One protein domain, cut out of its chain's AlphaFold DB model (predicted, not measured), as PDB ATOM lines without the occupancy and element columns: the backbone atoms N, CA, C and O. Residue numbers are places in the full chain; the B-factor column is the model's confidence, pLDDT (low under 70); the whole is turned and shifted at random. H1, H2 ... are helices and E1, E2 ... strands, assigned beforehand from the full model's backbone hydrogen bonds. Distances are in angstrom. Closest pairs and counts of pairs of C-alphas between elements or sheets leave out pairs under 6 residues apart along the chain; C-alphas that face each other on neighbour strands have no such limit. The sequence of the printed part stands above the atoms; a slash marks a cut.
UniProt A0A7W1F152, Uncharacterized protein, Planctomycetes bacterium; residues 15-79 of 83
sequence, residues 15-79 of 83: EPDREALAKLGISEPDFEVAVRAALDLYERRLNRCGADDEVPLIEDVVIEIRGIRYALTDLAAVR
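AT A GLANCE: This is residues 15 to 79 of the 83 residues of an uncharacterized protein of Planctomycetes bacterium (UniProt A0A7W1F152). One long helix, H2, makes most of the length, with the small hairpin E1 and E2 along its side, E1 next to it; the short helix H1 makes a corner at H2's first end, and past its other end a long loop folds back, with residues 48 to 53 sticking out. The tiny helix H3 follows E2 and packs on H1, and the last strand, E3, is paired with residues 15 to 16. The printed part has 65 residues, with three named helices and three named strands in the order H1, H2, E1, E2, H3, E3; the class is mixed, helices and strands, and the sheet, order E1 - E2, is antiparallel. It is only just compact, close to loose, with a radius of gyration of the C-alphas of 12.6 A, and elongated, with spans of 40 by 21 by 16 A.

IN THESE COORDINATES: Find C-alpha 18 at (96.091, 115.505, 88.416); there H1 begins, residues 18 to 24, 9.9 A long. H2, residues 28 to 46, starts at C-alpha 28, (99.892, 121.695, 91.109), and runs 26.2 A. After the loop come E1, residues 62 to 65, 9.9 A, and E2, residues 68 to 71, 10.3 A. H3, residues 72 to 75, spans 5.4 A, and E3, residues 76 to 79, runs 9.6 A to C-alpha 79 at (92.233, 122.270, 74.200).

HOW THE PARTS SIT: Begin at H1, which only just touches H2, with 3 pairs of C-alphas within 8 A, and only at the corner by their link. H2 does so with residues 28 to 31 alone; the closest C-alphas, of Leu 21 and Glu 28, are 7.5 A apart, and the lines stand about perpendicular, at 84 degrees. Farther along H2, its closest C-alpha to E1 is that of Ala 34, 5.6 A from that of Ile 63. E1 and E2 form a hairpin, antiparallel at 145 degrees; look for N 63 and O 70 at 2.8 A and N 65 and O 68 at 2.9 A, within hydrogen-bond range. H3 touches H1, where the closest C-alphas, of Ala 20 and Leu 75, are 5.7 A apart. H2 and H3 are close but not clearly touching, with the C-alphas of Val 35 and Leu 72 closest at 7.5 A. E3 pairs with no named strand; residues 15 to 16 pair antiparallel with its residues 76 to 77. In H1 and H2 every O i to N i+4 pair is within hydrogen-bond range; H3 is too short for one, and its one O i to N i+3 pair is within range.

THE WHOLE: The two C-alphas farthest apart, those of Gly 25 and Asp 52, are 40.4 A apart. The printed part has no cut, and the link from H2 to E1, residues 47 to 61, is long. The mean pLDDT of the printed part is 88.1; look at residues 51 to 52 for the model's values under 70.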
ATOM      1  N   GLU A  15      94.289 122.082  80.951       91.44
ATOM      2  CA  GLU A  15      93.719 121.400  82.107       91.44
ATOM      3  C   GLU A  15      94.742 120.404  82.685       91.44
ATOM      4  O   GLU A  15      95.072 119.421  82.018       91.44
ATOM      5  N   PRO A  16      95.275 120.620  83.905       92.94
ATOM      6  CA  PRO A  16      96.274 119.731  84.496       92.94
ATOM      7  C   PRO A  16      95.726 118.323  84.736       92.94
ATOM      8  O   PRO A  16      94.702 118.141  85.404       92.94
ATOM      9  N   ASP A  17      96.468 117.308  84.296       94.56
ATOM     10  CA  ASP A  17      96.176 115.914  84.608       94.56
ATOM     11  C   ASP A  17      96.681 115.591  86.019       94.56
ATOM     12  O   ASP A  17      97.833 115.216  86.257       94.56
ATOM     13  N   ARG A  18      95.786 115.743  86.998       93.25
ATOM     14  CA  ARG A  18      96.091 115.505  88.416       93.25
ATOM     15  C   ARG A  18      96.596 114.090  88.690       93.25
ATOM     16  O   ARG A  18      97.356 113.901  89.641       93.25
ATOM     17  N   GLU A  19      96.181 113.099  87.903       94.31
ATOM     18  CA  GLU A  19      96.635 111.722  88.076       94.31
ATOM     19  C   GLU A  19      98.084 111.564  87.600       94.31
ATOM     20  O   GLU A  19      98.902 110.980  88.320       94.31
ATOM     21  N   ALA A  20      98.425 112.120  86.434       93.31
ATOM     22  CA  ALA A  20      99.796 112.144  85.924       93.31
ATOM     23  C   ALA A  20     100.737 112.906  86.871       93.31
ATOM     24  O   ALA A  20     101.783 112.382  87.272       93.31
ATOM     25  N   LEU A  21     100.319 114.093  87.327       93.94
ATOM     26  CA  LEU A  21     101.069 114.898  88.295       93.94
ATOM     27  C   LEU A  21     101.319 114.127  89.599       93.94
ATOM     28  O   LEU A  21     102.456 114.065  90.077       93.94
ATOM     29  N   ALA A  22     100.292 113.467  90.144       94.25
ATOM     30  CA  ALA A  22     100.418 112.670  91.361       94.25
ATOM     31  C   ALA A  22     101.365 111.469  91.189       94.25
ATOM     32  O   ALA A  22     102.180 111.210  92.078       94.25
ATOM     33  N   LYS A  23     101.312 110.761  90.050       94.00
ATOM     34  CA  LYS A  23     102.223 109.636  89.744       94.00
ATOM     35  C   LYS A  23     103.689 110.068  89.704       94.00
ATOM     36  O   LYS A  23     104.562 109.300  90.102       94.00
ATOM     37  N   LEU A  24     103.949 111.289  89.245       92.06
ATOM     38  CA  LEU A  24     105.291 111.860  89.130       92.06
ATOM     39  C   LEU A  24     105.737 112.621  90.388       92.06
ATOM     40  O   LEU A  24     106.876 113.082  90.462       92.06
ATOM     41  N   GLY A  25     104.866 112.749  91.396       93.81
ATOM     42  CA  GLY A  25     105.151 113.518  92.611       93.81
ATOM     43  C   GLY A  25     105.311 115.021  92.347       93.81
ATOM     44  O   GLY A  25     106.082 115.700  93.040       93.81
ATOM     45  N   ILE A  26     104.617 115.523  91.325       94.31
ATOM     46  CA  ILE A  26     104.566 116.932  90.944       94.31
ATOM     47  C   ILE A  26     103.353 117.567  91.626       94.31
ATOM     48  O   ILE A  26     102.238 117.056  91.554       94.31
ATOM     49  N   SER A  27     103.575 118.694  92.297       93.25
ATOM     50  CA  SER A  27     102.503 119.488  92.896       93.25
ATOM     51  C   SER A  27     101.883 120.412  91.846       93.25
ATOM     52  O   SER A  27     102.611 120.955  91.019       93.25
ATOM     53  N   GLU A  28     100.577 120.680  91.935       91.06
ATOM     54  CA  GLU A  28      99.892 121.695  91.109       91.06
ATOM     55  C   GLU A  28     100.667 123.032  91.015       91.06
ATOM     56  O   GLU A  28     100.952 123.448  89.895       91.06
ATOM     57  N   PRO A  29     101.153 123.654  92.112       93.38
ATOM     58  CA  PRO A  29     101.917 124.902  92.015       93.38
ATOM     59  C   PRO A  29     103.266 124.774  91.286       93.38
ATOM     60  O   PRO A  29     103.691 125.717  90.621       93.38
ATOM     61  N   ASP A  30     103.959 123.632  91.399       92.31
ATOM     62  CA  ASP A  30     105.197 123.380  90.637       92.31
ATOM     63  C   ASP A  30     104.874 123.301  89.133       92.31
ATOM     64  O   ASP A  30     105.596 123.862  88.306       92.31
ATOM     65  N   PHE A  31     103.767 122.635  88.790       93.81
ATOM     66  CA  PHE A  31     103.267 122.537  87.424       93.81
ATOM     67  C   PHE A  31     102.858 123.905  86.865       93.81
ATOM     68  O   PHE A  31     103.345 124.283  85.804       93.81
ATOM     69  N   GLU A  32     102.055 124.689  87.588       92.06
ATOM     70  CA  GLU A  32     101.612 126.024  87.159       92.06
ATOM     71  C   GLU A  32     102.792 126.960  86.864       92.06
ATOM     72  O   GLU A  32     102.806 127.665  85.851       92.06
ATOM     73  N   VAL A  33     103.820 126.948  87.723       93.62
ATOM     74  CA  VAL A  33     105.042 127.738  87.508       93.62
ATOM     75  C   VAL A  33     105.770 127.291  86.240       93.62
ATOM     76  O   VAL A  33     106.207 128.139  85.458       93.62
ATOM     77  N   ALA A  34     105.888 125.982  86.017       92.75
ATOM     78  CA  ALA A  34     106.582 125.437  84.857       92.75
ATOM     79  C   ALA A  34     105.823 125.683  83.547       92.75
ATOM     80  O   ALA A  34     106.441 126.089  82.563       92.75
ATOM     81  N   VAL A  35     104.495 125.523  83.547       91.75
ATOM     82  CA  VAL A  35     103.633 125.873  82.410       91.75
ATOM     83  C   VAL A  35     103.788 127.343  82.073       91.75
ATOM     84  O   VAL A  35     104.112 127.666  80.935       91.75
ATOM     85  N   ARG A  36     103.649 128.244  83.052       90.81
ATOM     86  CA  ARG A  36     103.757 129.684  82.794       90.81
ATOM     87  C   ARG A  36     105.115 130.066  82.206       90.81
ATOM     88  O   ARG A  36     105.178 130.885  81.294       90.81
ATOM     89  N   ALA A  37     106.197 129.465  82.701       91.38
ATOM     90  CA  ALA A  37     107.533 129.681  82.154       91.38
ATOM     91  C   ALA A  37     107.664 129.170  80.708       91.38
ATOM     92  O   ALA A  37     108.291 129.828  79.878       91.38
ATOM     93  N   ALA A  38     107.068 128.021  80.391       90.38
ATOM     94  CA  ALA A  38     107.108 127.468  79.044       90.38
ATOM     95  C   ALA A  38     106.223 128.246  78.059       90.38
ATOM     96  O   ALA A  38     106.639 128.444  76.920       90.38
ATOM     97  N   LEU A  39     105.067 128.751  78.500       87.56
ATOM     98  CA  LEU A  39     104.208 129.632  77.704       87.56
ATOM     99  C   LEU A  39     104.900 130.961  77.383       87.56
ATOM    100  O   LEU A  39     104.894 131.373  76.230       87.56
ATOM    101  N   ASP A  40     105.593 131.575  78.345       89.00
ATOM    102  CA  ASP A  40     106.379 132.795  78.096       89.00
ATOM    103  C   ASP A  40     107.475 132.553  77.037       89.00
ATOM    104  O   ASP A  40     107.694 133.364  76.132       89.00
ATOM    105  N   LEU A  41     108.143 131.395  77.089       87.19
ATOM    106  CA  LEU A  41     109.116 130.995  76.069       87.19
ATOM    107  C   LEU A  41     108.462 130.738  74.707       87.19
ATOM    108  O   LEU A  41     109.033 131.118  73.680       87.19
ATOM    109  N   TYR A  42     107.294 130.101  74.699       85.81
ATOM    110  CA  TYR A  42     106.503 129.830  73.507       85.81
ATOM    111  C   TYR A  42     106.044 131.130  72.839       85.81
ATOM    112  O   TYR A  42     106.327 131.325  71.660       85.81
ATOM    113  N   GLU A  43     105.485 132.082  73.587       84.12
ATOM    114  CA  GLU A  43     105.113 133.412  73.088       84.12
ATOM    115  C   GLU A  43     106.310 134.169  72.511       84.12
ATOM    116  O   GLU A  43     106.224 134.757  71.430       84.12
ATOM    117  N   ARG A  44     107.470 134.136  73.177       85.06
ATOM    118  CA  ARG A  44     108.696 134.743  72.628       85.06
ATOM    119  C   ARG A  44     109.166 134.063  71.348       85.06
ATOM    120  O   ARG A  44     109.858 134.700  70.549       85.06
ATOM    121  N   ARG A  45     108.889 132.768  71.190       82.81
ATOM    122  CA  ARG A  45     109.229 132.000  69.990       82.81
ATOM    123  C   ARG A  45     108.256 132.320  68.865       82.81
ATOM    124  O   ARG A  45     108.734 132.602  67.776       82.81
ATOM    125  N   LEU A  46     106.957 132.391  69.153       81.69
ATOM    126  CA  LEU A  46     105.920 132.866  68.236       81.69
ATOM    127  C   LEU A  46     106.232 134.270  67.718       81.69
ATOM    128  O   LEU A  46     106.285 134.477  66.515       81.69
ATOM    129  N   ASN A  47     106.556 135.212  68.606       80.75
ATOM    130  CA  ASN A  47     106.919 136.578  68.217       80.75
ATOM    131  C   ASN A  47     108.198 136.657  67.364       80.75
ATOM    132  O   ASN A  47     108.412 137.639  66.658       80.75
ATOM    133  N   ARG A  48     109.084 135.657  67.459       79.94
ATOM    134  CA  ARG A  48     110.290 135.555  66.622       79.94
ATOM    135  C   ARG A  48     110.086 134.727  65.355       79.94
ATOM    136  O   ARG A  48     110.960 134.761  64.493       79.94
ATOM    137  N   CYS A  49     108.986 133.990  65.261       75.69
ATOM    138  CA  CYS A  49     108.630 133.161  64.125       75.69
ATOM    139  C   CYS A  49     108.174 134.084  62.983       75.69
ATOM    140  O   CYS A  49     107.283 134.913  63.165       75.69
ATOM    141  N   GLY A  50     108.851 134.015  61.835       70.19
ATOM    142  CA  GLY A  50     108.460 134.758  60.636       70.19
ATOM    143  C   GLY A  50     107.324 134.064  59.880       70.19
ATOM    144  O   GLY A  50     106.991 132.922  60.165       70.19
ATOM    145  N   ALA A  51     106.764 134.730  58.867       62.25
ATOM    146  CA  ALA A  51     105.662 134.198  58.049       62.25
ATOM    147  C   ALA A  51     105.998 132.911  57.258       62.25
ATOM    148  O   ALA A  51     105.084 132.243  56.781       62.25
ATOM    149  N   ASP A  52     107.284 132.574  57.122       65.75
ATOM    150  CA  ASP A  52     107.791 131.370  56.447       65.75
ATOM    151  C   ASP A  52     108.305 130.293  57.428       65.75
ATOM    152  O   ASP A  52     108.707 129.214  56.991       65.75
ATOM    153  N   ASP A  53     108.322 130.563  58.740       70.31
ATOM    154  CA  ASP A  53     108.730 129.581  59.749       70.31
ATOM    155  C   ASP A  53     107.537 128.719  60.187       70.31
ATOM    156  O   ASP A  53     106.393 129.172  60.262       70.31
ATOM    157  N   GLU A  54     107.816 127.456  60.508       71.81
ATOM    158  CA  GLU A  54     106.828 126.564  61.107       71.81
ATOM    159  C   GLU A  54     106.459 127.094  62.497       71.81
ATOM    160  O   GLU A  54     107.289 127.127  63.415       71.81
ATOM    161  N   VAL A  55     105.213 127.550  62.634       73.94
ATOM    162  CA  VAL A  55     104.666 128.019  63.906       73.94
ATOM    163  C   VAL A  55     104.688 126.837  64.878       73.94
ATOM    164  O   VAL A  55     104.039 125.826  64.598       73.94
ATOM    165  N   PRO A  56     105.432 126.916  65.998       77.19
ATOM    166  CA  PRO A  56     105.450 125.832  66.967       77.19
ATOM    167  C   PRO A  56     104.031 125.605  67.490       77.19
ATOM    168  O   PRO A  56     103.319 126.570  67.747       77.19
ATOM    169  N   LEU A  57     103.630 124.348  67.663       83.00
ATOM    170  CA  LEU A  57     102.364 124.000  68.302       83.00
ATOM    171  C   LEU A  57     102.536 124.015  69.824       83.00
ATOM    172  O   LEU A  57     103.601 123.680  70.346       83.00
ATOM    173  N   ILE A  58     101.483 124.375  70.555       83.94
ATOM    174  CA  ILE A  58     101.509 124.349  72.027       83.94
ATOM    175  C   ILE A  58     101.589 122.913  72.573       83.94
ATOM    176  O   ILE A  58     102.111 122.690  73.659       83.94
ATOM    177  N   GLU A  59     101.163 121.923  71.789       85.06
ATOM    178  CA  GLU A  59     101.315 120.497  72.102       85.06
ATOM    179  C   GLU A  59     102.784 120.036  72.128       85.06
ATOM    180  O   GLU A  59     103.119 119.105  72.862       85.06
ATOM    181  N   ASP A  60     103.667 120.721  71.392       86.81
ATOM    182  CA  ASP A  60     105.119 120.491  71.385       86.81
ATOM    183  C   ASP A  60     105.844 121.223  72.527       86.81
ATOM    184  O   ASP A  60     107.073 121.155  72.657       86.81
ATOM    185  N   VAL A  61     105.110 121.948  73.376       89.25
ATOM    186  CA  VAL A  61     105.704 122.652  74.508       89.25
ATOM    187  C   VAL A  61     106.202 121.645  75.537       89.25
ATOM    188  O   VAL A  61     105.490 120.756  76.003       89.25
ATOM    189  N   VAL A  62     107.459 121.827  75.926       92.69
ATOM    190  CA  VAL A  62     108.117 121.045  76.968       92.69
ATOM    191  C   VAL A  62     108.274 121.924  78.197       92.69
ATOM    192  O   VAL A  62     108.841 123.016  78.117       92.69
ATOM    193  N   ILE A  63     107.805 121.431  79.339       93.31
ATOM    194  CA  ILE A  63     107.947 122.094  80.634       93.31
ATOM    195  C   ILE A  63     109.053 121.419  81.442       93.31
ATOM    196  O   ILE A  63     109.258 120.207  81.364       93.31
ATOM    197  N   GLU A  64     109.803 122.206  82.212       94.06
ATOM    198  CA  GLU A  64     110.880 121.700  83.062       94.06
ATOM    199  C   GLU A  64     110.501 121.856  84.535       94.06
ATOM    200  O   GLU A  64     110.303 122.967  85.023       94.06
ATOM    201  N   ILE A  65     110.414 120.735  85.250       93.06
ATOM    202  CA  ILE A  65     110.080 120.691  86.675       93.06
ATOM    203  C   ILE A  65     111.210 119.971  87.397       93.06
ATOM    204  O   ILE A  65     111.507 118.810  87.118       93.06
ATOM    205  N   ARG A  66     111.862 120.670  88.337       90.69
ATOM    206  CA  ARG A  66     112.985 120.139  89.137       90.69
ATOM    207  C   ARG A  66     114.126 119.558  88.276       90.69
ATOM    208  O   ARG A  66     114.774 118.592  88.671       90.69
ATOM    209  N   GLY A  67     114.373 120.149  87.102       90.75
ATOM    210  CA  GLY A  67     115.415 119.722  86.156       90.75
ATOM    211  C   GLY A  67     115.042 118.522  85.278       90.75
ATOM    212  O   GLY A  67     115.893 118.019  84.548       90.75
ATOM    213  N   ILE A  68     113.791 118.058  85.337       92.75
ATOM    214  CA  ILE A  68     113.260 117.009  84.464       92.75
ATOM    215  C   ILE A  68     112.314 117.655  83.456       92.75
ATOM    216  O   ILE A  68     111.488 118.492  83.817       92.75
ATOM    217  N   ARG A  69     112.452 117.265  82.190       93.75
ATOM    218  CA  ARG A  69     111.639 117.768  81.085       93.75
ATOM    219  C   ARG A  69     110.473 116.834  80.815       93.75
ATOM    220  O   ARG A  69     110.687 115.637  80.637       93.75
ATOM    221  N   TYR A  70     109.283 117.407  80.727       93.88
ATOM    222  CA  TYR A  70     108.041 116.707  80.436       93.88
ATOM    223  C   TYR A  70     107.334 117.394  79.273       93.88
ATOM    224  O   TYR A  70     107.371 118.622  79.163       93.88
ATOM    225  N   ALA A  71     106.692 116.614  78.408       92.69
ATOM    226  CA  ALA A  71     105.776 117.186  77.430       92.69
ATOM    227  C   ALA A  71     104.573 117.775  78.174       92.69
ATOM    228  O   ALA A  71     104.064 117.152  79.107       92.69
ATOM    229  N   LEU A  72     104.113 118.963  77.774       91.88
ATOM    230  CA  LEU A  72     102.926 119.578  78.368       91.88
ATOM    231  C   LEU A  72     101.720 118.633  78.278       91.88
ATOM    232  O   LEU A  72     101.003 118.465  79.256       91.88
ATOM    233  N   THR A  73     101.579 117.952  77.143       93.12
ATOM    234  CA  THR A  73     100.518 116.977  76.852       93.12
ATOM    235  C   THR A  73     100.586 115.687  77.678       93.12
ATOM    236  O   THR A  73      99.596 114.965  77.750       93.12
ATOM    237  N   ASP A  74     101.719 115.392  78.325       92.81
ATOM    238  CA  ASP A  74     101.852 114.261  79.262       92.81
ATOM    239  C   ASP A  74     101.302 114.613  80.654       92.81
ATOM    240  O   ASP A  74     100.897 113.739  81.417       92.81
ATOM    241  N   LEU A  75     101.284 115.909  80.981       93.38
ATOM    242  CA  LEU A  75     100.920 116.433  82.298       93.38
ATOM    243  C   LEU A  75      99.617 117.238  82.299       93.38
ATOM    244  O   LEU A  75      99.125 117.589  83.370       93.38
ATOM    245  N   ALA A  76      99.073 117.553  81.127       92.94
ATOM    246  CA  ALA A  76      97.848 118.314  80.961       92.94
ATOM    247  C   ALA A  76      97.165 118.022  79.627       92.94
ATOM    248  O   ALA A  76      97.811 117.764  78.612       92.94
ATOM    249  N   ALA A  77      95.842 118.136  79.621       91.62
ATOM    250  CA  ALA A  77      95.066 118.181  78.398       91.62
ATOM    251  C   ALA A  77      95.096 119.607  77.838       91.62
ATOM    252  O   ALA A  77      94.774 120.562  78.541       91.62
ATOM    253  N   VAL A  78      95.462 119.736  76.565       88.75
ATOM    254  CA  VAL A  78      95.451 121.012  75.851       88.75
ATOM    255  C   VAL A  78      94.246 121.033  74.922       88.75
ATOM    256  O   VAL A  78      94.064 120.120  74.114       88.75
ATOM    257  N   ARG A  79      93.402 122.055  75.053       84.56
ATOM    258  CA  ARG A  79      92.233 122.270  74.200       84.56
ATOM    259  C   ARG A  79      92.324 123.645  73.562       84.56
ATOM    260  O   ARG A  79      92.563 124.641  74.235       84.56
TER     261      ARG A  79